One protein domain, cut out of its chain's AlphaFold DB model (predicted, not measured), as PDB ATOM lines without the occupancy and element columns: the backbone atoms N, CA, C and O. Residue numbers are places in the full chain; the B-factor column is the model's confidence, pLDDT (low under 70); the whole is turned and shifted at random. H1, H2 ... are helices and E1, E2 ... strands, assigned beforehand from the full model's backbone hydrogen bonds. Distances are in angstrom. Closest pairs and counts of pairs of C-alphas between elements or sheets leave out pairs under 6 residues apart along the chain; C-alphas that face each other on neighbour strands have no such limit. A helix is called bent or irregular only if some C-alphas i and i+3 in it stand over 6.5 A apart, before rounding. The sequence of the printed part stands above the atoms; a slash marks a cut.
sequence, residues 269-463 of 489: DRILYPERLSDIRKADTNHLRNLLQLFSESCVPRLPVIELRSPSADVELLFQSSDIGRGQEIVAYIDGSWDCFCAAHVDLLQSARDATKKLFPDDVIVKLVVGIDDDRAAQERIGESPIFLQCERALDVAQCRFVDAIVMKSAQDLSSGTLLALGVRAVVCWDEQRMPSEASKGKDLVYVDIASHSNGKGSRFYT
ATOM      1  N   ASP A 269      62.940  -9.271  51.197       78.38
ATOM      2  CA  ASP A 269      62.002 -10.336  50.838       78.38
ATOM      3  C   ASP A 269      60.790  -9.783  50.070       78.38
ATOM      4  O   ASP A 269      60.413 -10.348  49.048       78.38
ATOM      5  N   ARG A 270      60.224  -8.639  50.484       83.12
ATOM      6  CA  ARG A 270      59.129  -7.961  49.759       83.12
ATOM      7  C   ARG A 270      59.534  -7.475  48.358       83.12
ATOM      8  O   ARG A 270      58.709  -7.506  47.450       83.12
ATOM      9  N   ILE A 271      60.778  -7.021  48.170       81.31
ATOM     10  CA  ILE A 271      61.286  -6.566  46.860       81.31
ATOM     11  C   ILE A 271      61.504  -7.756  45.911       81.31
ATOM     12  O   ILE A 271      61.156  -7.679  44.726       81.31
ATOM     13  N   LEU A 272      62.088  -8.846  46.422       80.38
ATOM     14  CA  LEU A 272      62.412 -10.049  45.649       80.38
ATOM     15  C   LEU A 272      61.180 -10.921  45.358       80.38
ATOM     16  O   LEU A 272      61.100 -11.481  44.267       80.38
ATOM     17  N   TYR A 273      60.231 -10.995  46.296       81.25
ATOM     18  CA  TYR A 273      59.069 -11.893  46.278       81.25
ATOM     19  C   TYR A 273      57.742 -11.121  46.446       81.25
ATOM     20  O   TYR A 273      57.044 -11.284  47.457       81.25
ATOM     21  N   PRO A 274      57.375 -10.237  45.494       77.81
ATOM     22  CA  PRO A 274      56.188  -9.387  45.601       77.81
ATOM     23  C   PRO A 274      54.875 -10.180  45.715       77.81
ATOM     24  O   PRO A 274      53.912  -9.682  46.290       77.81
ATOM     25  N   GLU A 275      54.823 -11.431  45.252       78.19
ATOM     26  CA  GLU A 275      53.668 -12.319  45.412       78.19
ATOM     27  C   GLU A 275      53.301 -12.566  46.892       78.19
ATOM     28  O   GLU A 275      52.120 -12.691  47.239       78.19
ATOM     29  N   ARG A 276      54.298 -12.526  47.789       75.19
ATOM     30  CA  ARG A 276      54.131 -12.709  49.243       75.19
ATOM     31  C   ARG A 276      53.562 -11.475  49.951       75.19
ATOM     32  O   ARG A 276      53.125 -11.574  51.097       75.19
ATOM     33  N   LEU A 277      53.494 -10.319  49.279       74.00
ATOM     34  CA  LEU A 277      52.809  -9.128  49.806       74.00
ATOM     35  C   LEU A 277      51.314  -9.384  50.032       74.00
ATOM     36  O   LEU A 277      50.707  -8.738  50.883       74.00
ATOM     37  N   SER A 278      50.718 -10.324  49.291       73.62
ATOM     38  CA  SER A 278      49.294 -10.652  49.394       73.62
ATOM     39  C   SER A 278      48.882 -11.155  50.783       73.62
ATOM     40  O   SER A 278      47.764 -10.877  51.209       73.62
ATOM     41  N   ASP A 279      49.772 -11.829  51.515       73.06
ATOM     42  CA  ASP A 279      49.508 -12.279  52.886       73.06
ATOM     43  C   ASP A 279      49.789 -11.181  53.916       73.06
ATOM     44  O   ASP A 279      49.016 -11.008  54.857       73.06
ATOM     45  N   ILE A 280      50.815 -10.353  53.685       73.38
ATOM     46  CA  ILE A 280      51.105  -9.170  54.512       73.38
ATOM     47  C   ILE A 280      49.928  -8.179  54.478       73.38
ATOM     48  O   ILE A 280      49.552  -7.645  55.517       73.38
ATOM     49  N   ARG A 281      49.281  -7.985  53.319       72.44
ATOM     50  CA  ARG A 281      48.083  -7.129  53.179       72.44
ATOM     51  C   ARG A 281      46.834  -7.661  53.899       72.44
ATOM     52  O   ARG A 281      45.900  -6.893  54.104       72.44
ATOM     53  N   LYS A 282      46.799  -8.946  54.277       73.00
ATOM     54  CA  LYS A 282      45.713  -9.553  55.078       73.00
ATOM     55  C   LYS A 282      45.991  -9.505  56.586       73.00
ATOM     56  O   LYS A 282      45.089  -9.799  57.367       73.00
ATOM     57  N   ALA A 283      47.226  -9.209  56.994       76.12
ATOM     58  CA  ALA A 283      47.626  -9.181  58.395       76.12
ATOM     59  C   ALA A 283      47.055  -7.957  59.133       76.12
ATOM     60  O   ALA A 283      46.687  -6.951  58.521       76.12
ATOM     61  N   ASP A 284      47.008  -8.026  60.466       77.62
ATOM     62  CA  ASP A 284      46.559  -6.893  61.271       77.62
ATOM     63  C   ASP A 284      47.553  -5.716  61.192       77.62
ATOM     64  O   ASP A 284      48.736  -5.830  61.519       77.62
ATOM     65  N   THR A 285      47.035  -4.558  60.786       83.56
ATOM     66  CA  THR A 285      47.760  -3.292  60.616       83.56
ATOM     67  C   THR A 285      47.528  -2.306  61.768       83.56
ATOM     68  O   THR A 285      48.019  -1.177  61.710       83.56
ATOM     69  N   ASN A 286      46.827  -2.703  62.838       86.69
ATOM     70  CA  ASN A 286      46.579  -1.861  64.015       86.69
ATOM     71  C   ASN A 286      47.869  -1.301  64.639       86.69
ATOM     72  O   ASN A 286      47.913  -0.127  64.996       86.69
ATOM     73  N   HIS A 287      48.947  -2.091  64.692       87.19
ATOM     74  CA  HIS A 287      50.251  -1.630  65.185       87.19
ATOM     75  C   HIS A 287      50.809  -0.442  64.371       87.19
ATOM     76  O   HIS A 287      51.350   0.499  64.950       87.19
ATOM     77  N   LEU A 288      50.603  -0.426  63.046       90.31
ATOM     78  CA  LEU A 288      51.002   0.687  62.174       90.31
ATOM     79  C   LEU A 288      50.116   1.922  62.369       90.31
ATOM     80  O   LEU A 288      50.630   3.037  62.356       90.31
ATOM     81  N   ARG A 289      48.802   1.745  62.584       89.75
ATOM     82  CA  ARG A 289      47.890   2.862  62.903       89.75
ATOM     83  C   ARG A 289      48.248   3.514  64.236       89.75
ATOM     84  O   ARG A 289      48.365   4.733  64.296       89.75
ATOM     85  N   ASN A 290      48.499   2.708  65.266       91.19
ATOM     86  CA  ASN A 290      48.942   3.189  66.574       91.19
ATOM     87  C   ASN A 290      50.275   3.946  66.457       91.19
ATOM     88  O   ASN A 290      50.435   5.016  67.038       91.19
ATOM     89  N   LEU A 291      51.217   3.440  65.653       92.56
ATOM     90  CA  LEU A 291      52.477   4.132  65.389       92.56
ATOM     91  C   LEU A 291      52.279   5.454  64.627       92.56
ATOM     92  O   LEU A 291      52.946   6.438  64.937       92.56
ATOM     93  N   LEU A 292      51.343   5.509  63.673       92.44
ATOM     94  CA  LEU A 292      51.016   6.733  62.934       92.44
ATOM     95  C   LEU A 292      50.336   7.775  63.835       92.44
ATOM     96  O   LEU A 292      50.596   8.970  63.696       92.44
ATOM     97  N   GLN A 293      49.540   7.334  64.812       91.56
ATOM     98  CA  GLN A 293      49.012   8.198  65.865       91.56
ATOM     99  C   GLN A 293      50.130   8.747  66.769       91.56
ATOM    100  O   GLN A 293      50.155   9.950  67.018       91.56
ATOM    101  N   LEU A 294      51.097   7.923  67.188       93.75
ATOM    102  CA  LEU A 294      52.269   8.396  67.942       93.75
ATOM    103  C   LEU A 294      53.113   9.392  67.128       93.75
ATOM    104  O   LEU A 294      53.579  10.397  67.661       93.75
ATOM    105  N   PHE A 295      53.273   9.165  65.821       94.00
ATOM    106  CA  PHE A 295      53.917  10.124  64.918       94.00
ATOM    107  C   PHE A 295      53.140  11.448  64.888       94.00
ATOM    108  O   PHE A 295      53.751  12.499  65.070       94.00
ATOM    109  N   SER A 296      51.809  11.397  64.742       92.81
ATOM    110  CA  SER A 296      50.917  12.565  64.800       92.81
ATOM    111  C   SER A 296      51.104  13.372  66.090       92.81
ATOM    112  O   SER A 296      51.329  14.581  66.027       92.81
ATOM    113  N   GLU A 297      51.064  12.694  67.240       91.88
ATOM    114  CA  GLU A 297      51.088  13.284  68.587       91.88
ATOM    115  C   GLU A 297      52.461  13.828  68.993       91.88
ATOM    116  O   GLU A 297      52.529  14.830  69.695       91.88
ATOM    117  N   SER A 298      53.547  13.237  68.489       90.94
ATOM    118  CA  SER A 298      54.922  13.718  68.708       90.94
ATOM    119  C   SER A 298      55.296  14.989  67.924       90.94
ATOM    120  O   SER A 298      56.401  15.514  68.077       90.94
ATOM    121  N   CYS A 299      54.422  15.466  67.033       88.62
ATOM    122  CA  CYS A 299      54.656  16.673  66.243       88.62
ATOM    123  C   CYS A 299      54.160  17.924  66.977       88.62
ATOM    124  O   CYS A 299      53.109  17.906  67.613       88.62
ATOM    125  N   VAL A 300      54.882  19.037  66.819       83.44
ATOM    126  CA  VAL A 300      54.473  20.355  67.320       83.44
ATOM    127  C   VAL A 300      54.495  21.357  66.153       83.44
ATOM    128  O   VAL A 300      55.582  21.637  65.645       83.44
ATOM    129  N   PRO A 301      53.338  21.891  65.708       85.81
ATOM    130  CA  PRO A 301      51.978  21.464  66.066       85.81
ATOM    131  C   PRO A 301      51.693  20.005  65.654       85.81
ATOM    132  O   PRO A 301      52.406  19.434  64.823       85.81
ATOM    133  N   ARG A 302      50.647  19.403  66.241       90.12
ATOM    134  CA  ARG A 302      50.228  18.016  65.966       90.12
ATOM    135  C   ARG A 302      50.017  17.825  64.461       90.12
ATOM    136  O   ARG A 302      49.277  18.593  63.857       90.12
ATOM    137  N   LEU A 303      50.613  16.787  63.872       91.00
ATOM    138  CA  LEU A 303      50.457  16.475  62.446       91.00
ATOM    139  C   LEU A 303      49.067  15.850  62.220       91.00
ATOM    140  O   LEU A 303      48.838  14.743  62.720       91.00
ATOM    141  N   PRO A 304      48.133  16.492  61.495       91.06
ATOM    142  CA  PRO A 304      46.809  15.933  61.254       91.06
ATOM    143  C   PRO A 304      46.889  14.733  60.308       91.06
ATOM    144  O   PRO A 304      47.564  14.781  59.278       91.06
ATOM    145  N   VAL A 305      46.165  13.666  60.649       89.31
ATOM    146  CA  VAL A 305      45.989  12.477  59.807       89.31
ATOM    147  C   VAL A 305      44.496  12.327  59.541       89.31
ATOM    148  O   VAL A 305      43.711  12.123  60.466       89.31
ATOM    149  N   ILE A 306      44.106  12.482  58.280       87.75
ATOM    150  CA  ILE A 306      42.714  12.579  57.836       87.75
ATOM    151  C   ILE A 306      42.370  11.297  57.074       87.75
ATOM    152  O   ILE A 306      42.955  11.036  56.028       87.75
ATOM    153  N   GLU A 307      41.426  10.491  57.564       83.62
ATOM    154  CA  GLU A 307      40.895   9.354  56.798       83.62
ATOM    155  C   GLU A 307      39.669   9.768  55.978       83.62
ATOM    156  O   GLU A 307      38.637  10.134  56.539       83.62
ATOM    157  N   LEU A 308      39.738   9.635  54.650       76.69
ATOM    158  CA  LEU A 308      38.551   9.768  53.805       76.69
ATOM    159  C   LEU A 308      37.663   8.518  53.950       76.69
ATOM    160  O   LEU A 308      38.118   7.387  53.744       76.69
ATOM    161  N   ARG A 309      36.385   8.711  54.315       63.50
ATOM    162  CA  ARG A 309      35.384   7.626  54.388       63.50
ATOM    163  C   ARG A 309      34.867   7.223  53.001       63.50
ATOM    164  O   ARG A 309      34.623   6.043  52.770       63.50
ATOM    165  N   SER A 310      34.734   8.187  52.090       54.41
ATOM    166  CA  SER A 310      34.375   7.993  50.682       54.41
ATOM    167  C   SER A 310      35.127   9.010  49.810       54.41
ATOM    168  O   SER A 310      35.242  10.165  50.222       54.41
ATOM    169  N   PRO A 311      35.588   8.652  48.594       50.88
ATOM    170  CA  PRO A 311      36.126   9.624  47.636       50.88
ATOM    171  C   PRO A 311      35.106  10.686  47.183       50.88
ATOM    172  O   PRO A 311      35.502  11.724  46.656       50.88
ATOM    173  N   SER A 312      33.803  10.420  47.355       46.12
ATOM    174  CA  SER A 312      32.707  11.174  46.729       46.12
ATOM    175  C   SER A 312      31.672  11.783  47.685       46.12
ATOM    176  O   SER A 312      30.753  12.442  47.203       46.12
ATOM    177  N   ALA A 313      31.777  11.581  49.005       38.97
ATOM    178  CA  ALA A 313      30.825  12.149  49.966       38.97
ATOM    179  C   ALA A 313      31.430  12.344  51.365       38.97
ATOM    180  O   ALA A 313      32.179  11.492  51.841       38.97
ATOM    181  N   ASP A 314      31.039  13.455  51.991       41.16
ATOM    182  CA  ASP A 314      31.139  13.789  53.415       41.16
ATOM    183  C   ASP A 314      32.475  13.464  54.099       41.16
ATOM    184  O   ASP A 314      32.680  12.415  54.719       41.16
ATOM    185  N   VAL A 315      33.381  14.447  54.047       47.16
ATOM    186  CA  VAL A 315      34.573  14.477  54.896       47.16
ATOM    187  C   VAL A 315      34.128  14.715  56.339       47.16
ATOM    188  O   VAL A 315      34.040  15.851  56.805       47.16
ATOM    189  N   GLU A 316      33.869  13.636  57.075       39.53
ATOM    190  CA  GLU A 316      33.820  13.701  58.532       39.53
ATOM    191  C   GLU A 316      35.250  13.916  59.045       39.53
ATOM    192  O   GLU A 316      35.998  12.978  59.328       39.53
ATOM    193  N   LEU A 317      35.645  15.190  59.066       44.84
ATOM    194  CA  LEU A 317      36.931  15.677  59.540       44.84
ATOM    195  C   LEU A 317      37.142  15.226  60.992       44.84
ATOM    196  O   LEU A 317      36.643  15.854  61.925       44.84
ATOM    197  N   LEU A 318      37.922  14.157  61.184       40.44
ATOM    198  CA  LEU A 318      38.294  13.634  62.510       40.44
ATOM    199  C   LEU A 318      39.048  14.659  63.381       40.44
ATOM    200  O   LEU A 318      39.153  14.474  64.590       40.44
ATOM    201  N   PHE A 319      39.526  15.751  62.778       41.09
ATOM    202  CA  PHE A 319      40.056  16.928  63.454       41.09
ATOM    203  C   PHE A 319      39.464  18.180  62.796       41.09
ATOM    204  O   PHE A 319      39.529  18.321  61.575       41.09
ATOM    205  N   GLN A 320      38.868  19.076  63.589       39.75
ATOM    206  CA  GLN A 320      38.263  20.314  63.086       39.75
ATOM    207  C   GLN A 320      39.302  21.164  62.338       39.75
ATOM    208  O   GLN A 320      40.416  21.354  62.820       39.75
ATOM    209  N   SER A 321      38.925  21.738  61.192       43.00
ATOM    210  CA  SER A 321      39.787  22.600  60.365       43.00
ATOM    211  C   SER A 321      40.008  24.007  60.952       43.00
ATOM    212  O   SER A 321      40.175  24.980  60.222       43.00
ATOM    213  N   SER A 322      40.009  24.153  62.281       44.22
ATOM    214  CA  SER A 322      40.251  25.440  62.945       44.22
ATOM    215  C   SER A 322      41.686  25.946  62.785       44.22
ATOM    216  O   SER A 322      41.915  27.149  62.921       44.22
ATOM    217  N   ASP A 323      42.623  25.047  62.483       45.88
ATOM    218  CA  ASP A 323      44.068  25.282  62.600       45.88
ATOM    219  C   ASP A 323      44.787  25.232  61.235       45.88
ATOM    220  O   ASP A 323      46.014  25.194  61.175       45.88
ATOM    221  N   ILE A 324      44.026  25.198  60.134       48.59
ATOM    222  CA  ILE A 324      44.541  25.127  58.762       48.59
ATOM    223  C   ILE A 324      43.870  26.229  57.931       48.59
ATOM    224  O   ILE A 324      42.667  26.165  57.682       48.59
ATOM    225  N   GLY A 325      44.638  27.219  57.466       49.59
ATOM    226  CA  GLY A 325      44.154  28.219  56.505       49.59
ATOM    227  C   GLY A 325      43.548  29.480  57.132       49.59
ATOM    228  O   GLY A 325      42.595  30.040  56.587       49.59
ATOM    229  N   ARG A 326      44.071  29.944  58.277       50.56
ATOM    230  CA  ARG A 326      43.680  31.237  58.876       50.56
ATOM    231  C   ARG A 326      44.739  32.311  58.619       50.56
ATOM    232  O   ARG A 326      45.917  32.106  58.876       50.56
ATOM    233  N   GLY A 327      44.309  33.495  58.176       62.19
ATOM    234  CA  GLY A 327      45.204  34.634  57.940       62.19
ATOM    235  C   GLY A 327      46.061  34.460  56.684       62.19
ATOM    236  O   GLY A 327      45.524  34.258  55.600       62.19
ATOM    237  N   GLN A 328      47.384  34.544  56.834       70.06
ATOM    238  CA  GLN A 328      48.377  34.438  55.750       70.06
ATOM    239  C   GLN A 328      48.684  32.980  55.334       70.06
ATOM    240  O   GLN A 328      49.723  32.711  54.740       70.06
ATOM    241  N   GLU A 329      47.828  32.007  55.652       83.50
ATOM    242  CA  GLU A 329      48.078  30.596  55.332       83.50
ATOM    243  C   GLU A 329      47.437  30.161  54.005       83.50
ATOM    244  O   GLU A 329      46.233  30.321  53.801       83.50
ATOM    245  N   ILE A 330      48.224  29.520  53.134       87.44
ATOM    246  CA  ILE A 330      47.732  28.825  51.938       87.44
ATOM    247  C   ILE A 330      47.948  27.324  52.085       87.44
ATOM    248  O   ILE A 330      49.056  26.851  52.336       87.44
ATOM    249  N   VAL A 331      46.878  26.569  51.860       90.88
ATOM    250  CA  VAL A 331      46.882  25.108  51.888       90.88
ATOM    251  C   VAL A 331      47.168  24.579  50.483       90.88
ATOM    252  O   VAL A 331      46.375  24.774  49.555       90.88
ATOM    253  N   ALA A 332      48.309  23.912  50.342       93.31
ATOM    254  CA  ALA A 332      48.735  23.201  49.148       93.31
ATOM    255  C   ALA A 332      48.454  21.702  49.294       93.31
ATOM    256  O   ALA A 332      48.655  21.143  50.370       93.31
ATOM    257  N   TYR A 333      48.040  21.045  48.216       93.69
ATOM    258  CA  TYR A 333      47.793  19.607  48.169       93.69
ATOM    259  C   TYR A 333      48.705  18.916  47.160       93.69
ATOM    260  O   TYR A 333      48.847  19.404  46.040       93.69
ATOM    261  N   ILE A 334      49.284  17.775  47.531       93.56
ATOM    262  CA  ILE A 334      50.027  16.897  46.618       93.56
ATOM    263  C   ILE A 334      49.729  15.429  46.936       93.56
ATOM    264  O   ILE A 334      49.908  14.984  48.067       93.56
ATOM    265  N   ASP A 335      49.281  14.662  45.948       92.06
ATOM    266  CA  ASP A 335      49.047  13.221  46.062       92.06
ATOM    267  C   ASP A 335      50.186  12.388  45.458       92.06
ATOM    268  O   ASP A 335      51.029  12.864  44.688       92.06
ATOM    269  N   GLY A 336      50.207  11.108  45.813       91.00
ATOM    270  CA  GLY A 336      51.161  10.157  45.274       91.00
ATOM    271  C   GLY A 336      51.051   8.780  45.912       91.00
ATOM    272  O   GLY A 336      50.376   8.565  46.924       91.00
ATOM    273  N   SER A 337      51.791   7.837  45.333       90.62
ATOM    274  CA  SER A 337      51.984   6.530  45.949       90.62
ATOM    275  C   SER A 337      52.922   6.620  47.152       90.62
ATOM    276  O   SER A 337      52.649   5.990  48.169       90.62
ATOM    277  N   TRP A 338      54.001   7.407  47.064       92.00
ATOM    278  CA  TRP A 338      55.056   7.527  48.087       92.00
ATOM    279  C   TRP A 338      55.718   6.191  48.466       92.00
ATOM    280  O   TRP A 338      56.303   6.055  49.539       92.00
ATOM    281  N   ASP A 339      55.618   5.187  47.589       89.62
ATOM    282  CA  ASP A 339      56.287   3.904  47.782       89.62
ATOM    283  C   ASP A 339      57.806   4.079  47.645       89.62
ATOM    284  O   ASP A 339      58.279   4.862  46.820       89.62
ATOM    285  N   CYS A 340      58.577   3.359  48.462       85.50
ATOM    286  CA  CYS A 340      60.036   3.503  48.520       85.50
ATOM    287  C   CYS A 340      60.490   4.964  48.732       85.50
ATOM    288  O   CYS A 340      61.314   5.498  47.976       85.50
ATOM    289  N   PHE A 341      59.944   5.611  49.770       88.12
ATOM    290  CA  PHE A 341      60.259   6.993  50.125       88.12
ATOM    291  C   PHE A 341      61.780   7.229  50.200       88.12
ATOM    292  O   PHE A 341      62.539   6.432  50.755       88.12
ATOM    293  N   CYS A 342      62.241   8.310  49.569       85.81
ATOM    294  CA  CYS A 342      63.657   8.549  49.281       85.81
ATOM    295  C   CYS A 342      63.946  10.053  49.142       85.81
ATOM    296  O   CYS A 342      63.016  10.859  49.126       85.81
ATOM    297  N   ALA A 343      65.220  10.442  49.011       86.62
ATOM    298  CA  ALA A 343      65.618  11.850  48.898       86.62
ATOM    299  C   ALA A 343      64.901  12.589  47.747       86.62
ATOM    300  O   ALA A 343      64.512  13.738  47.908       86.62
ATOM    301  N   ALA A 344      64.604  11.909  46.633       87.94
ATOM    302  CA  ALA A 344      63.827  12.489  45.534       87.94
ATOM    303  C   ALA A 344      62.388  12.887  45.932       87.94
ATOM    304  O   ALA A 344      61.862  13.872  45.419       87.94
ATOM    305  N   HIS A 345      61.756  12.161  46.862       91.31
ATOM    306  CA  HIS A 345      60.449  12.535  47.414       91.31
ATOM    307  C   HIS A 345      60.558  13.731  48.374       91.31
ATOM    308  O   HIS A 345      59.652  14.557  48.427       91.31
ATOM    309  N   VAL A 346      61.675  13.865  49.093       92.00
ATOM    310  CA  VAL A 346      61.964  15.045  49.924       92.00
ATOM    311  C   VAL A 346      62.155  16.288  49.046       92.00
ATOM    312  O   VAL A 346      61.467  17.283  49.268       92.00
ATOM    313  N   ASP A 347      62.994  16.203  48.004       92.06
ATOM    314  CA  ASP A 347      63.175  17.252  46.985       92.06
ATOM    315  C   ASP A 347      61.830  17.675  46.368       92.06
ATOM    316  O   ASP A 347      61.593  18.860  46.127       92.06
ATOM    317  N   LEU A 348      60.955  16.702  46.082       92.69
ATOM    318  CA  LEU A 348      59.629  16.920  45.503       92.69
ATOM    319  C   LEU A 348      58.719  17.706  46.457       92.69
ATOM    320  O   LEU A 348      58.138  18.710  46.050       92.69
ATOM    321  N   LEU A 349      58.627  17.284  47.721       95.12
ATOM    322  CA  LEU A 349      57.810  17.947  48.743       95.12
ATOM    323  C   LEU A 349      58.319  19.364  49.057       95.12
ATOM    324  O   LEU A 349      57.513  20.274  49.251       95.12
ATOM    325  N   GLN A 350      59.637  19.585  49.044       94.75
ATOM    326  CA  GLN A 350      60.207  20.930  49.147       94.75
ATOM    327  C   GLN A 350      59.847  21.782  47.921       94.75
ATOM    328  O   GLN A 350      59.293  22.872  48.065       94.75
ATOM    329  N   SER A 351      60.069  21.250  46.712       93.62
ATOM    330  CA  SER A 351      59.738  21.930  45.450       93.62
ATOM    331  C   SER A 351      58.253  22.306  45.374       93.62
ATOM    332  O   SER A 351      57.921  23.372  44.865       93.62
ATOM    333  N   ALA A 352      57.362  21.466  45.913       93.62
ATOM    334  CA  ALA A 352      55.929  21.728  46.008       93.62
ATOM    335  C   ALA A 352      55.612  22.963  46.871       93.62
ATOM    336  O   ALA A 352      54.812  23.807  46.457       93.62
ATOM    337  N   ARG A 353      56.266  23.115  48.033       93.12
ATOM    338  CA  ARG A 353      56.122  24.311  48.885       93.12
ATOM    339  C   ARG A 353      56.689  25.550  48.205       93.12
ATOM    340  O   ARG A 353      55.997  26.561  48.139       93.12
ATOM    341  N   ASP A 354      57.901  25.457  47.664       92.88
ATOM    342  CA  ASP A 354      58.607  26.590  47.056       92.88
ATOM    343  C   ASP A 354      57.896  27.103  45.796       92.88
ATOM    344  O   ASP A 354      57.769  28.312  45.595       92.88
ATOM    345  N   ALA A 355      57.403  26.198  44.945       92.31
ATOM    346  CA  ALA A 355      56.633  26.555  43.757       92.31
ATOM    347  C   ALA A 355      55.256  27.122  44.113       92.31
ATOM    348  O   ALA A 355      54.841  28.104  43.505       92.31
ATOM    349  N   THR A 356      54.582  26.563  45.128       91.75
ATOM    350  CA  THR A 356      53.331  27.151  45.621       91.75
ATOM    351  C   THR A 356      53.586  28.557  46.154       91.75
ATOM    352  O   THR A 356      52.883  29.477  45.753       91.75
ATOM    353  N   LYS A 357      54.609  28.758  46.999       91.19
ATOM    354  CA  LYS A 357      54.883  30.063  47.616       91.19
ATOM    355  C   LYS A 357      55.069  31.168  46.570       91.19
ATOM    356  O   LYS A 357      54.521  32.245  46.747       91.19
ATOM    357  N   LYS A 358      55.747  30.886  45.452       90.44
ATOM    358  CA  LYS A 358      55.955  31.839  44.338       90.44
ATOM    359  C   LYS A 358      54.674  32.329  43.646       90.44
ATOM    360  O   LYS A 358      54.745  33.297  42.896       90.44
ATOM    361  N   LEU A 359      53.539  31.653  43.833       87.81
ATOM    362  CA  LEU A 359      52.249  32.025  43.233       87.81
ATOM    363  C   LEU A 359      51.374  32.882  44.161       87.81
ATOM    364  O   LEU A 359      50.309  33.334  43.743       87.81
ATOM    365  N   PHE A 360      51.812  33.108  45.399       82.94
ATOM    366  CA  PHE A 360      51.118  33.916  46.397       82.94
ATOM    367  C   PHE A 360      52.049  35.030  46.921       82.94
ATOM    368  O   PHE A 360      53.253  34.981  46.668       82.94
ATOM    369  N   PRO A 361      51.521  36.063  47.604       76.56
ATOM    370  CA  PRO A 361      52.343  37.144  48.154       76.56
ATOM    371  C   PRO A 361      53.419  36.664  49.151       76.56
ATOM    372  O   PRO A 361      53.282  35.616  49.783       76.56
ATOM    373  N   ASP A 362      54.500  37.440  49.298       71.31
ATOM    374  CA  ASP A 362      55.723  37.033  50.018       71.31
ATOM    375  C   ASP A 362      55.524  36.687  51.509       71.31
ATOM    376  O   ASP A 362      56.318  35.929  52.088       71.31
ATOM    377  N   ASP A 363      54.460  37.217  52.116       77.25
ATOM    378  CA  ASP A 363      54.055  37.031  53.512       77.25
ATOM    379  C   ASP A 363      53.288  35.721  53.772       77.25
ATOM    380  O   ASP A 363      53.014  35.388  54.924       77.25
ATOM    381  N   VAL A 364      52.979  34.943  52.728       82.00
ATOM    382  CA  VAL A 364      52.186  33.714  52.846       82.00
ATOM    383  C   VAL A 364      52.988  32.519  53.381       82.00
ATOM    384  O   VAL A 364      54.071  32.169  52.897       82.00
ATOM    385  N   ILE A 365      52.387  31.824  54.350       86.69
ATOM    386  CA  ILE A 365      52.835  30.543  54.901       86.69
ATOM    387  C   ILE A 365      52.139  29.410  54.136       86.69
ATOM    388  O   ILE A 365      50.928  29.221  54.237       86.69
ATOM    389  N   VAL A 366      52.906  28.612  53.391       90.62
ATOM    390  CA  VAL A 366      52.371  27.419  52.711       90.62
ATOM    391  C   VAL A 366      52.315  26.242  53.685       90.62
ATOM    392  O   VAL A 366      53.353  25.859  54.226       90.62
ATOM    393  N   LYS A 367      51.133  25.641  53.853       92.62
ATOM    394  CA  LYS A 367      50.901  24.354  54.530       92.62
ATOM    395  C   LYS A 367      50.743  23.255  53.483       92.62
ATOM    396  O   LYS A 367      49.859  23.364  52.636       92.62
ATOM    397  N   LEU A 368      51.563  22.208  53.524       95.00
ATOM    398  CA  LEU A 368      51.502  21.105  52.562       95.00
ATOM    399  C   LEU A 368      50.734  19.901  53.123       95.00
ATOM    400  O   LEU A 368      51.202  19.202  54.024       95.00
ATOM    401  N   VAL A 369      49.564  19.645  52.545       94.56
ATOM    402  CA  VAL A 369      48.735  18.458  52.768       94.56
ATOM    403  C   VAL A 369      49.145  17.387  51.760       94.56
ATOM    404  O   VAL A 369      49.131  17.633  50.555       94.56
ATOM    405  N   VAL A 370      49.500  16.193  52.238       96.00
ATOM    406  CA  VAL A 370      49.984  15.104  51.378       96.00
ATOM    407  C   VAL A 370      48.989  13.948  51.324       96.00
ATOM    408  O   VAL A 370      48.688  13.317  52.339       96.00
ATOM    409  N   GLY A 371      48.486  13.662  50.126       95.00
ATOM    410  CA  GLY A 371      47.601  12.539  49.836       95.00
ATOM    411  C   GLY A 371      48.365  11.232  49.662       95.00
ATOM    412  O   GLY A 371      49.225  11.125  48.791       95.00
ATOM    413  N   ILE A 372      48.028  10.223  50.465       94.44
ATOM    414  CA  ILE A 372      48.579   8.870  50.374       94.44
ATOM    415  C   ILE A 372      47.572   7.985  49.644       94.44
ATOM    416  O   ILE A 372      46.523   7.630  50.205       94.44
ATOM    417  N   ASP A 373      47.905   7.600  48.412       91.56
ATOM    418  CA  ASP A 373      47.129   6.626  47.641       91.56
ATOM    419  C   ASP A 373      46.860   5.365  48.474       91.56
ATOM    420  O   ASP A 373      47.741   4.897  49.210       91.56
ATOM    421  N   ASP A 374      45.678   4.759  48.346       89.75
ATOM    422  CA  ASP A 374      45.500   3.385  48.828       89.75
ATOM    423  C   ASP A 374      46.367   2.390  48.034       89.75
ATOM    424  O   ASP A 374      46.995   2.738  47.034       89.75
ATOM    425  N   ASP A 375      46.490   1.153  48.514       88.56
ATOM    426  CA  ASP A 375      47.394   0.173  47.896       88.56
ATOM    427  C   ASP A 375      47.008  -0.175  46.446       88.56
ATOM    428  O   ASP A 375      47.881  -0.557  45.661       88.56
ATOM    429  N   ARG A 376      45.731  -0.016  46.075       87.69
ATOM    430  CA  ARG A 376      45.241  -0.230  44.711       87.69
ATOM    431  C   ARG A 376      45.551   0.984  43.838       87.69
ATOM    432  O   ARG A 376      46.147   0.808  42.782       87.69
ATOM    433  N   ALA A 377      45.209   2.191  44.284       88.19
ATOM    434  CA  ALA A 377      45.508   3.432  43.569       88.19
ATOM    435  C   ALA A 377      47.023   3.621  43.372       88.19
ATOM    436  O   ALA A 377      47.453   4.042  42.299       88.19
ATOM    437  N   ALA A 378      47.839   3.217  44.353       88.69
ATOM    438  CA  ALA A 378      49.295   3.193  44.251       88.69
ATOM    439  C   ALA A 378      49.782   2.164  43.217       88.69
ATOM    440  O   ALA A 378      50.666   2.476  42.421       88.69
ATOM    441  N   GLN A 379      49.195   0.959  43.180       88.12
ATOM    442  CA  GLN A 379      49.515  -0.047  42.160       88.12
ATOM    443  C   GLN A 379      49.118   0.420  40.749       88.12
ATOM    444  O   GLN A 379      49.893   0.248  39.810       88.12
ATOM    445  N   GLU A 380      47.953   1.053  40.597       87.38
ATOM    446  CA  GLU A 380      47.507   1.675  39.342       87.38
ATOM    447  C   GLU A 380      48.413   2.860  38.942       87.38
ATOM    448  O   GLU A 380      48.664   3.064  37.756       87.38
ATOM    449  N   ARG A 381      48.971   3.613  39.907       85.00
ATOM    450  CA  ARG A 381      49.929   4.704  39.644       85.00
ATOM    451  C   ARG A 381      51.295   4.205  39.180       85.00
ATOM    452  O   ARG A 381      51.813   4.743  38.204       85.00
ATOM    453  N   ILE A 382      51.883   3.239  39.892       84.38
ATOM    454  CA  ILE A 382      53.258   2.755  39.668       84.38
ATOM    455  C   ILE A 382      53.314   1.723  38.522       84.38
ATOM    456  O   ILE A 382      54.339   1.591  37.857       84.38
ATOM    457  N   GLY A 383      52.230   0.977  38.290       86.06
ATOM    458  CA  GLY A 383      52.178  -0.149  37.348       86.06
ATOM    459  C   GLY A 383      52.659  -1.489  37.931       86.06
ATOM    460  O   GLY A 383      52.582  -2.514  37.257       86.06
ATOM    461  N   GLU A 384      53.117  -1.515  39.186       85.12
ATOM    462  CA  GLU A 384      53.423  -2.727  39.961       85.12
ATOM    463  C   GLU A 384      52.942  -2.569  41.416       85.12
ATOM    464  O   GLU A 384      52.714  -1.451  41.878       85.12
ATOM    465  N   SER A 385      52.738  -3.672  42.148       85.88
ATOM    466  CA  SER A 385      52.287  -3.599  43.549       85.88
ATOM    467  C   SER A 385      53.306  -2.845  44.424       85.88
ATOM    468  O   SER A 385      54.499  -3.166  44.353       85.88
ATOM    469  N   PRO A 386      52.873  -1.905  45.290       88.56
ATOM    470  CA  PRO A 386      53.783  -1.155  46.157       88.56
ATOM    471  C   PRO A 386      54.429  -2.069  47.210       88.56
ATOM    472  O   PRO A 386      53.755  -2.939  47.771       88.56
ATOM    473  N   ILE A 387      55.716  -1.873  47.503       87.12
ATOM    474  CA  ILE A 387      56.466  -2.647  48.513       87.12
ATOM    475  C   ILE A 387      55.950  -2.372  49.931       87.12
ATOM    476  O   ILE A 387      55.956  -3.262  50.791       87.12
ATOM    477  N   PHE A 388      55.511  -1.142  50.175       88.44
ATOM    478  CA  PHE A 388      55.023  -0.674  51.462       88.44
ATOM    479  C   PHE A 388      53.488  -0.577  51.466       88.44
ATOM    480  O   PHE A 388      52.850  -0.159  50.494       88.44
ATOM    481  N   LEU A 389      52.877  -0.972  52.584       90.06
ATOM    482  CA  LEU A 389      51.448  -0.782  52.839       90.06
ATOM    483  C   LEU A 389      51.128   0.711  52.982       90.06
ATOM    484  O   LEU A 389      51.980   1.485  53.413       90.06
ATOM    485  N   GLN A 390      49.883   1.120  52.736       91.88
ATOM    486  CA  GLN A 390      49.457   2.518  52.894       91.88
ATOM    487  C   GLN A 390      49.864   3.153  54.234       91.88
ATOM    488  O   GLN A 390      50.339   4.285  54.247       91.88
ATOM    489  N   CYS A 391      49.721   2.440  55.356       91.69
ATOM    490  CA  CYS A 391      50.124   2.969  56.666       91.69
ATOM    491  C   CYS A 391      51.649   3.118  56.797       91.69
ATOM    492  O   CYS A 391      52.111   4.054  57.436       91.69
ATOM    493  N   GLU A 392      52.437   2.246  56.166       92.50
ATOM    494  CA  GLU A 392      53.900   2.367  56.132       92.50
ATOM    495  C   GLU A 392      54.338   3.554  55.264       92.50
ATOM    496  O   GLU A 392      55.166   4.351  55.695       92.50
ATOM    497  N   ARG A 393      53.710   3.736  54.094       93.81
ATOM    498  CA  ARG A 393      53.931   4.890  53.203       93.81
ATOM    499  C   ARG A 393      53.533   6.205  53.881       93.81
ATOM    500  O   ARG A 393      54.249   7.195  53.783       93.81
ATOM    501  N   ALA A 394      52.440   6.206  54.645       95.06
ATOM    502  CA  ALA A 394      52.029   7.346  55.461       95.06
ATOM    503  C   ALA A 394      53.030   7.660  56.586       95.06
ATOM    504  O   ALA A 394      53.320   8.829  56.820       95.06
ATOM    505  N   LEU A 395      53.597   6.647  57.249       94.88
ATOM    506  CA  LEU A 395      54.657   6.821  58.249       94.88
ATOM    507  C   LEU A 395      55.958   7.369  57.626       94.88
ATOM    508  O   LEU A 395      56.584   8.266  58.194       94.88
ATOM    509  N   ASP A 396      56.338   6.872  56.446       93.50
ATOM    510  CA  ASP A 396      57.496   7.351  55.682       93.50
ATOM    511  C   ASP A 396      57.327   8.808  55.215       93.50
ATOM    512  O   ASP A 396      58.287   9.576  55.238       93.50
ATOM    513  N   VAL A 397      56.115   9.222  54.834       96.00
ATOM    514  CA  VAL A 397      55.800  10.624  54.504       96.00
ATOM    515  C   VAL A 397      55.739  11.488  55.766       96.00
ATOM    516  O   VAL A 397      56.311  12.578  55.790       96.00
ATOM    517  N   ALA A 398      55.119  10.995  56.843       95.50
ATOM    518  CA  ALA A 398      54.999  11.699  58.120       95.50
ATOM    519  C   ALA A 398      56.356  12.086  58.713       95.50
ATOM    520  O   ALA A 398      56.461  13.132  59.349       95.50
ATOM    521  N   GLN A 399      57.419  11.310  58.478       93.00
ATOM    522  CA  GLN A 399      58.751  11.677  58.965       93.00
ATOM    523  C   GLN A 399      59.299  12.965  58.330       93.00
ATOM    524  O   GLN A 399      60.139  13.618  58.942       93.00
ATOM    525  N   CYS A 400      58.853  13.341  57.129       95.12
ATOM    526  CA  CYS A 400      59.395  14.471  56.382       95.12
ATOM    527  C   CYS A 400      58.932  15.810  56.975       95.12
ATOM    528  O   CYS A 400      57.736  16.039  57.166       95.12
ATOM    529  N   ARG A 401      59.875  16.726  57.230       93.88
ATOM    530  CA  ARG A 401      59.605  18.064  57.796       93.88
ATOM    531  C   ARG A 401      58.766  18.982  56.907       93.88
ATOM    532  O   ARG A 401      58.179  19.930  57.410       93.88
ATOM    533  N   PHE A 402      58.692  18.704  55.606       95.56
ATOM    534  CA  PHE A 402      57.919  19.513  54.663       95.56
ATOM    535  C   PHE A 402      56.417  19.198  54.665       95.56
ATOM    536  O   PHE A 402      55.678  19.894  53.977       95.56
ATOM    537  N   VAL A 403      55.961  18.195  55.418       95.94
ATOM    538  CA  VAL A 403      54.558  17.750  55.459       95.94
ATOM    539  C   VAL A 403      53.834  18.375  56.651       95.94
ATOM    540  O   VAL A 403      54.221  18.141  57.796       95.94
ATOM    541  N   ASP A 404      52.764  19.127  56.404       94.44
ATOM    542  CA  ASP A 404      51.954  19.761  57.455       94.44
ATOM    543  C   ASP A 404      50.689  18.957  57.799       94.44
ATOM    544  O   ASP A 404      50.206  19.073  58.921       94.44
ATOM    545  N   ALA A 405      50.175  18.120  56.887       94.00
ATOM    546  CA  ALA A 405      49.091  17.160  57.149       94.00
ATOM    547  C   ALA A 405      49.116  15.971  56.172       94.00
ATOM    548  O   ALA A 405      49.713  16.053  55.099       94.00
ATOM    549  N   ILE A 406      48.439  14.876  56.527       94.12
ATOM    550  CA  ILE A 406      48.328  13.655  55.714       94.12
ATOM    551  C   ILE A 406      46.861  13.306  55.452       94.12
ATOM    552  O   ILE A 406      46.052  13.281  56.378       94.12
ATOM    553  N   VAL A 407      46.536  12.964  54.203       91.94
ATOM    554  CA  VAL A 407      45.224  12.444  53.787       91.94
ATOM    555  C   VAL A 407      45.369  10.981  53.374       91.94
ATOM    556  O   VAL A 407      45.993  10.653  52.367       91.94
ATOM    557  N   MET A 408      44.782  10.086  54.160       89.62
ATOM    558  CA  MET A 408      44.724   8.652  53.895       89.62
ATOM    559  C   MET A 408      43.595   8.336  52.911       89.62
ATOM    560  O   MET A 408      42.510   8.915  52.987       89.62
ATOM    561  N   LYS A 409      43.834   7.346  52.044       85.31
ATOM    562  CA  LYS A 409      42.937   6.927  50.949       85.31
ATOM    563  C   LYS A 409      42.683   8.070  49.966       85.31
ATOM    564  O   LYS A 409      41.560   8.276  49.514       85.31
ATOM    565  N   SER A 410      43.751   8.797  49.627       80.38
ATOM    566  CA  SER A 410      43.740   9.680  48.464       80.38
ATOM    567  C   SER A 410      43.340   8.868  47.233       80.38
ATOM    568  O   SER A 410      43.943   7.833  46.951       80.38
ATOM    569  N   ALA A 411      42.336   9.339  46.500       69.94
ATOM    570  CA  ALA A 411      42.173   8.964  45.104       69.94
ATOM    571  C   ALA A 411      43.081   9.862  44.251       69.94
ATOM    572  O   ALA A 411      43.445  10.954  44.690       69.94
ATOM    573  N   GLN A 412      43.429   9.420  43.041       63.84
ATOM    574  CA  GLN A 412      44.220  10.237  42.109       63.84
ATOM    575  C   GLN A 412      43.455  11.517  41.712       63.84
ATOM    576  O   GLN A 412      44.049  12.581  41.599       63.84
ATOM    577  N   ASP A 413      42.123  11.425  41.627       68.00
ATOM    578  CA  ASP A 413      41.216  12.529  41.303       68.00
ATOM    579  C   ASP A 413      40.306  12.873  42.500       68.00
ATOM    580  O   ASP A 413      39.103  12.588  42.497       68.00
ATOM    581  N   LEU A 414      40.856  13.474  43.563       77.56
ATOM    582  CA  LEU A 414      39.999  14.072  44.596       77.56
ATOM    583  C   LEU A 414      39.155  15.194  43.981       77.56
ATOM    584  O   LEU A 414      39.677  16.103  43.334       77.56
ATOM    585  N   SER A 415      37.840  15.154  44.216       80.31
ATOM    586  CA  SER A 415      36.937  16.176  43.685       80.31
ATOM    587  C   SER A 415      37.315  17.571  44.197       80.31
ATOM    588  O   SER A 415      37.763  17.726  45.338       80.31
ATOM    589  N   SER A 416      37.067  18.612  43.398       82.25
ATOM    590  CA  SER A 416      37.300  19.995  43.836       82.25
ATOM    591  C   SER A 416      36.524  20.337  45.112       82.25
ATOM    592  O   SER A 416      37.030  21.085  45.938       82.25
ATOM    593  N   GLY A 417      35.342  19.742  45.319       80.69
ATOM    594  CA  GLY A 417      34.584  19.876  46.567       80.69
ATOM    595  C   GLY A 417      35.305  19.261  47.770       80.69
ATOM    596  O   GLY A 417      35.384  19.896  48.818       80.69
ATOM    597  N   THR A 418      35.902  18.075  47.610       81.12
ATOM    598  CA  THR A 418      36.715  17.417  48.649       81.12
ATOM    599  C   THR A 418      37.952  18.251  48.989       81.12
ATOM    600  O   THR A 418      38.250  18.461  50.161       81.12
ATOM    601  N   LEU A 419      38.649  18.770  47.975       84.38
ATOM    602  CA  LEU A 419      39.829  19.621  48.150       84.38
ATOM    603  C   LEU A 419      39.475  20.933  48.873       84.38
ATOM    604  O   LEU A 419      40.112  21.277  49.866       84.38
ATOM    605  N   LEU A 420      38.413  21.622  48.448       83.69
ATOM    606  CA  LEU A 420      37.938  22.843  49.105       83.69
ATOM    607  C   LEU A 420      37.454  22.583  50.546       83.69
ATOM    608  O   LEU A 420      37.699  23.408  51.421       83.69
ATOM    609  N   ALA A 421      36.842  21.424  50.828       82.06
ATOM    610  CA  ALA A 421      36.463  21.015  52.187       82.06
ATOM    611  C   ALA A 421      37.675  20.737  53.102       82.06
ATOM    612  O   ALA A 421      37.585  20.916  54.314       82.06
ATOM    613  N   LEU A 422      38.821  20.358  52.527       81.00
ATOM    614  CA  LEU A 422      40.121  20.272  53.209       81.00
ATOM    615  C   LEU A 422      40.827  21.643  53.331       81.00
ATOM    616  O   LEU A 422      41.956  21.710  53.812       81.00
ATOM    617  N   GLY A 423      40.198  22.733  52.875       83.56
ATOM    618  CA  GLY A 423      40.775  24.080  52.846       83.56
ATOM    619  C   GLY A 423      41.796  24.314  51.726       83.56
ATOM    620  O   GLY A 423      42.391  25.390  51.667       83.56
ATOM    621  N   VAL A 424      42.005  23.339  50.832       87.62
ATOM    622  CA  VAL A 424      43.004  23.399  49.753       87.62
ATOM    623  C   VAL A 424      42.695  24.548  48.799       87.62
ATOM    624  O   VAL A 424      41.585  24.664  48.283       87.62
ATOM    625  N   ARG A 425      43.709  25.375  48.525       87.50
ATOM    626  CA  ARG A 425      43.661  26.452  47.521       87.50
ATOM    627  C   ARG A 425      44.640  26.241  46.371       87.50
ATOM    628  O   ARG A 425      44.398  26.766  45.289       87.50
ATOM    629  N   ALA A 426      45.700  25.463  46.590       90.19
ATOM    630  CA  ALA A 426      46.677  25.099  45.571       90.19
ATOM    631  C   ALA A 426      46.777  23.572  45.425       90.19
ATOM    632  O   ALA A 426      46.910  22.866  46.419       90.19
ATOM    633  N   VAL A 427      46.741  23.056  44.199       91.44
ATOM    634  CA  VAL A 427      46.948  21.636  43.875       91.44
ATOM    635  C   VAL A 427      48.253  21.518  43.103       91.44
ATOM    636  O   VAL A 427      48.405  22.135  42.052       91.44
ATOM    637  N   VAL A 428      49.208  20.757  43.627       91.62
ATOM    638  CA  VAL A 428      50.551  20.629  43.063       91.62
ATOM    639  C   VAL A 428      50.623  19.404  42.163       91.62
ATOM    640  O   VAL A 428      50.588  18.264  42.623       91.62
ATOM    641  N   CYS A 429      50.771  19.651  40.867       88.44
ATOM    642  CA  CYS A 429      50.868  18.625  39.842       88.44
ATOM    643  C   CYS A 429      52.344  18.384  39.492       88.44
ATOM    644  O   CYS A 429      53.061  19.297  39.076       88.44
ATOM    645  N   TRP A 430      52.796  17.143  39.677       85.62
ATOM    646  CA  TRP A 430      54.199  16.741  39.503       85.62
ATOM    647  C   TRP A 430      54.422  15.635  38.461       85.62
ATOM    648  O   TRP A 430      55.567  15.337  38.125       85.62
ATOM    649  N   ASP A 431      53.340  15.065  37.928       79.25
ATOM    650  CA  ASP A 431      53.332  14.127  36.804       79.25
ATOM    651  C   ASP A 431      52.620  14.800  35.618       79.25
ATOM    652  O   ASP A 431      51.417  15.065  35.682       79.25
ATOM    653  N   GLU A 432      53.358  15.094  34.541       65.88
ATOM    654  CA  GLU A 432      52.823  15.752  33.336       65.88
ATOM    655  C   GLU A 432      51.660  14.965  32.715       65.88
ATOM    656  O   GLU A 432      50.736  15.557  32.161       65.88
ATOM    657  N   GLN A 433      51.668  13.631  32.846       64.94
ATOM    658  CA  GLN A 433      50.637  12.757  32.280       64.94
ATOM    659  C   GLN A 433      49.302  12.841  33.031       64.94
ATOM    660  O   GLN A 433      48.301  12.315  32.547       64.94
ATOM    661  N   ARG A 434      49.281  13.482  34.208       64.75
ATOM    662  CA  ARG A 434      48.120  13.569  35.111       64.75
ATOM    663  C   ARG A 434      47.728  15.008  35.444       64.75
ATOM    664  O   ARG A 434      47.032  15.255  36.424       64.75
ATOM    665  N   MET A 435      48.147  15.965  34.617       66.25
ATOM    666  CA  MET A 435      47.575  17.309  34.647       66.25
ATOM    667  C   MET A 435      46.064  17.239  34.376       66.25
ATOM    668  O   MET A 435      45.665  16.713  33.332       66.25
ATOM    669  N   PRO A 436      45.203  17.782  35.257       65.88
ATOM    670  CA  PRO A 436      43.772  17.800  35.004       65.88
ATOM    671  C   PRO A 436      43.475  18.675  33.786       65.88
ATOM    672  O   PRO A 436      43.975  19.797  33.661       65.88
ATOM    673  N   SER A 437      42.617  18.167  32.900       62.66
ATOM    674  CA  SER A 437      42.129  18.914  31.738       62.66
ATOM    675  C   SER A 437      41.493  20.246  32.158       62.66
ATOM    676  O   SER A 437      40.922  20.344  33.248       62.66
ATOM    677  N   GLU A 438      41.512  21.255  31.285       63.72
ATOM    678  CA  GLU A 438      40.892  22.565  31.561       63.72
ATOM    679  C   GLU A 438      39.406  22.461  31.961       63.72
ATOM    680  O   GLU A 438      38.929  23.245  32.774       63.72
ATOM    681  N   ALA A 439      38.680  21.455  31.458       54.72
ATOM    682  CA  ALA A 439      37.282  21.205  31.820       54.72
ATOM    683  C   ALA A 439      37.095  20.616  33.236       54.72
ATOM    684  O   ALA A 439      36.006  20.713  33.799       54.72
ATOM    685  N   SER A 440      38.139  20.005  33.803       60.12
ATOM    686  CA  SER A 440      38.156  19.392  35.141       60.12
ATOM    687  C   SER A 440      38.830  20.258  36.214       60.12
ATOM    688  O   SER A 440      38.822  19.886  37.385       60.12
ATOM    689  N   LYS A 441      39.409  21.411  35.850       66.88
ATOM    690  CA  LYS A 441      40.002  22.337  36.823       66.88
ATOM    691  C   LYS A 441      38.911  23.021  37.649       66.88
ATOM    692  O   LYS A 441      38.025  23.684  37.110       66.88
ATOM    693  N   GLY A 442      38.991  22.887  38.972       66.19
ATOM    694  CA  GLY A 442      38.112  23.615  39.887       66.19
ATOM    695  C   GLY A 442      38.381  25.117  39.799       66.19
ATOM    696  O   GLY A 442      39.519  25.537  39.981       66.19
ATOM    697  N   LYS A 443      37.349  25.932  39.539       70.19
ATOM    698  CA  LYS A 443      37.494  27.387  39.307       70.19
ATOM    699  C   LYS A 443      38.155  28.151  40.463       70.19
ATOM    700  O   LYS A 443      38.763  29.188  40.224       70.19
ATOM    701  N   ASP A 444      38.047  27.630  41.684       81.19
ATOM    702  CA  ASP A 444      38.566  28.245  42.914       81.19
ATOM    703  C   ASP A 444      39.932  27.680  43.370       81.19
ATOM    704  O   ASP A 444      40.455  28.086  44.418       81.19
ATOM    705  N   LEU A 445      40.504  26.751  42.586       84.38
ATOM    706  CA  LEU A 445      41.775  26.064  42.834       84.38
ATOM    707  C   LEU A 445      42.870  26.551  41.875       84.38
ATOM    708  O   LEU A 445      42.689  26.599  40.659       84.38
ATOM    709  N   VAL A 446      44.047  26.848  42.425       88.25
ATOM    710  CA  VAL A 446      45.264  27.141  41.658       88.25
ATOM    711  C   VAL A 446      46.006  25.832  41.396       88.25
ATOM    712  O   VAL A 446      46.312  25.105  42.335       88.25
ATOM    713  N   TYR A 447      46.332  25.531  40.140       88.50
ATOM    714  CA  TYR A 447      47.128  24.350  39.791       88.50
ATOM    715  C   TYR A 447      48.596  24.746  39.607       88.50
ATOM    716  O   TYR A 447      48.911  25.623  38.803       88.50
ATOM    717  N   VAL A 448      49.483  24.119  40.378       89.12
ATOM    718  CA  VAL A 448      50.915  24.431  40.460       89.12
ATOM    719  C   VAL A 448      51.694  23.363  39.703       89.12
ATOM    720  O   VAL A 448      51.809  22.233  40.171       89.12
ATOM    721  N   ASP A 449      52.233  23.714  38.537       87.56
ATOM    722  CA  ASP A 449      53.081  22.808  37.760       87.56
ATOM    723  C   ASP A 449      54.524  22.801  38.282       87.56
ATOM    724  O   ASP A 449      55.267  23.776  38.139       87.56
ATOM    725  N   ILE A 450      54.936  21.665  38.848       86.12
ATOM    726  CA  ILE A 450      56.342  21.381  39.169       86.12
ATOM    727  C   ILE A 450      56.933  20.260  38.306       86.12
ATOM    728  O   ILE A 450      58.112  19.931  38.455       86.12
ATOM    729  N   ALA A 451      56.143  19.698  37.390       74.81
ATOM    730  CA  ALA A 451      56.546  18.626  36.496       74.81
ATOM    731  C   ALA A 451      57.483  19.154  35.393       74.81
ATOM    732  O   ALA A 451      58.566  18.599  35.203       74.81
ATOM    733  N   SER A 452      57.176  20.311  34.799       61.00
ATOM    734  CA  SER A 452      58.055  21.000  33.832       61.00
ATOM    735  C   SER A 452      59.415  21.420  34.422       61.00
ATOM    736  O   SER A 452      60.459  21.349  33.768       61.00
ATOM    737  N   HIS A 453      59.439  21.772  35.712       54.22
ATOM    738  CA  HIS A 453      60.659  22.043  36.489       54.22
ATOM    739  C   HIS A 453      61.452  20.769  36.838       54.22
ATOM    740  O   HIS A 453      62.541  20.837  37.422       54.22
ATOM    741  N   SER A 454      60.909  19.595  36.518       52.91
ATOM    742  CA  SER A 454      61.459  18.296  36.884       52.91
ATOM    743  C   SER A 454      62.218  17.597  35.757       52.91
ATOM    744  O   SER A 454      62.657  16.481  35.995       52.91
ATOM    745  N   ASN A 455      62.430  18.218  34.585       42.53
ATOM    746  CA  ASN A 455      63.174  17.670  33.431       42.53
ATOM    747  C   ASN A 455      64.296  16.668  33.820       42.53
ATOM    748  O   ASN A 455      65.384  17.049  34.252       42.53
ATOM    749  N   GLY A 456      64.011  15.361  33.698       47.78
ATOM    750  CA  GLY A 456      64.925  14.249  34.021       47.78
ATOM    751  C   GLY A 456      64.890  13.682  35.458       47.78
ATOM    752  O   GLY A 456      65.436  12.599  35.691       47.78
ATOM    753  N   LYS A 457      64.226  14.324  36.429       46.56
ATOM    754  CA  LYS A 457      64.128  13.896  37.846       46.56
ATOM    755  C   LYS A 457      63.358  12.587  38.056       46.56
ATOM    756  O   LYS A 457      63.642  11.901  39.034       46.56
ATOM    757  N   GLY A 458      62.482  12.177  37.132       50.78
ATOM    758  CA  GLY A 458      61.810  10.863  37.164       50.78
ATOM    759  C   GLY A 458      62.778   9.668  37.287       50.78
ATOM    760  O   GLY A 458      62.450   8.622  37.851       50.78
ATOM    761  N   SER A 459      64.023   9.841  36.832       55.69
ATOM    762  CA  SER A 459      65.108   8.868  37.013       55.69
ATOM    763  C   SER A 459      65.464   8.601  38.486       55.69
ATOM    764  O   SER A 459      65.812   7.462  38.807       55.69
ATOM    765  N   ARG A 460      65.321   9.601  39.372       72.12
ATOM    766  CA  ARG A 460      65.741   9.576  40.787       72.12
ATOM    767  C   ARG A 460      64.795   8.802  41.706       72.12
ATOM    768  O   ARG A 460      65.224   8.340  42.755       72.12
ATOM    769  N   PHE A 461      63.520   8.660  41.341       80.31
ATOM    770  CA  PHE A 461      62.578   7.888  42.152       80.31
ATOM    771  C   PHE A 461      62.885   6.394  42.054       80.31
ATOM    772  O   PHE A 461      63.086   5.847  40.962       80.31
ATOM    773  N   TYR A 462      62.890   5.726  43.200       78.56
ATOM    774  CA  TYR A 462      63.035   4.282  43.282       78.56
ATOM    775  C   TYR A 462      61.699   3.596  43.001       78.56
ATOM    776  O   TYR A 462      60.676   3.963  43.564       78.56
ATOM    777  N   THR A 463      61.723   2.584  42.134       77.69
ATOM    778  CA  THR A 463      60.595   1.671  41.907       77.69
ATOM    779  C   THR A 463      60.976   0.279  42.385       77.69
ATOM    780  O   THR A 463      62.168  -0.052  42.451       77.69
TER     781      THR A 463
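This is residues 269 to 463 of the 489 residues of the protein "CTP:phosphoethanolamine cytidylyltransferase" of Schizopora paradoxa (UniProt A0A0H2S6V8). A strongly twisted wall of six parallel strands has two helices, H4 and H6, packed over one face, with H3 packed on H6. The small pair H1 and H2 lies far out at one end of the longest axis, beyond the end toward which the strands run, while H5 and H7 only graze the sheet and H8 lies close to one end of H4. The printed part has 195 residues, with eight named helices and six named strands in the order H1 H2 H3 E1 E2 H4 E3 H5 H6 E4 H7 E5 E6 H8. The strand order across the sheet is E1 E4 E3 E2 E5 E6, and the class is mixed, helices and strands. The whole is compact, with a radius of gyration of the C-alphas of 16.4 A and spans of 49 by 38 by 30 A.

The sheet consists of E1, residues 305 to 307, E4, residues 405 to 410, E3, residues 365 to 373, E2, residues 329 to 336, E5, residues 426 to 429, and E6, residues 446 to 449. E1 and E6 are its edge strands. E3 and E2 are parallel at 23 degrees, with N 332 and O 367 within hydrogen-bond range at 2.8 A. On one side of them come E4, with N 372 and O 407 at 2.8 A across E4 and E3, and E1, with N 306 and O 406 at 2.8 A across E1 and E4. On the other side come E5, with N 428 and O 333 at 2.8 A across E2 and E5, and E6, with N 427 and O 446 at 2.8 A across E5 and E6. H4, residues 343 to 357, and H6, residues 390 to 398, are on the same face of the sheet, an arrangement of two layers, helices on one face of a sheet. The closest C-alphas of H4 and E3 are those of Arg 353 and Val 366, 6.2 A apart. H6 has a height over the sheet of 8.7 A and lies over E4 and, only just, over E3, with 3 C-alphas falling on it; it runs along the strands, at 20 degrees to E4 on the local plane. H3, residues 286 to 297, touches H6 at a shallow tilt of 20 degrees, the same way; their closest C-alphas, of Leu 292 and Leu 395, are 5.9 A apart. H3 only grazes the sheet, as do H5, residues 375 to 382, and H7, residues 416 to 421. H8, residues 457 to 460, is close to H4 but not clearly touching, with the C-alphas of Ala 344 and Arg 460 closest at 5.9 A. H1, residues 269 to 272, and H2, residues 274 to 280, are close but not clearly touching, with the C-alphas of Arg 270 and Leu 277 closest at 6.4 A; neither is on the sheet. E2, H4, E3 and E3, H5 H6, E4 are strand-helix-strand units, two parallel neighbour strands with helices between along the chain; E4, H7, E5 is a split one, with E3 and E2 between its strands; the three crossovers are right-handed. Every O i to N i+4 pair is within range in H3, H4, H5, H6 and H7; H2 has 0 of 3, but 4 of 4 O i to N i+3 pairs, and H1 and H8 are too short for an i+4 pair.

H1 begins at C-alpha 269, (62.002, -10.336, 50.838). E3, the longest strand, spans 25.6 A from C-alpha 365 at (52.835, 30.543, 54.901) to C-alpha 373 at (47.129, 6.626, 47.641), and E2 spans 23.0 A. H4, the longest helix, spans 21.2 A, H3 16.5 A, E4 12.6 A and H6 11.9 A. H2 is neither bent nor irregular, but only just: C-alphas 275 and 278 are 6.1 A apart. H8 ends at C-alpha 460, (65.741, 9.576, 40.787).

The two C-alphas farthest apart, of Glu 275 and Asp 363, are 50.0 A apart. The printed part has no cut. The long links are E1 to E2, residues 308 to 328, and E5 to E6, residues 430 to 445. The mean pLDDT of the printed part is 80.0; residues 309 to 327, 411 to 413, 432 to 442 and 452 to 459 are under 70 in this model.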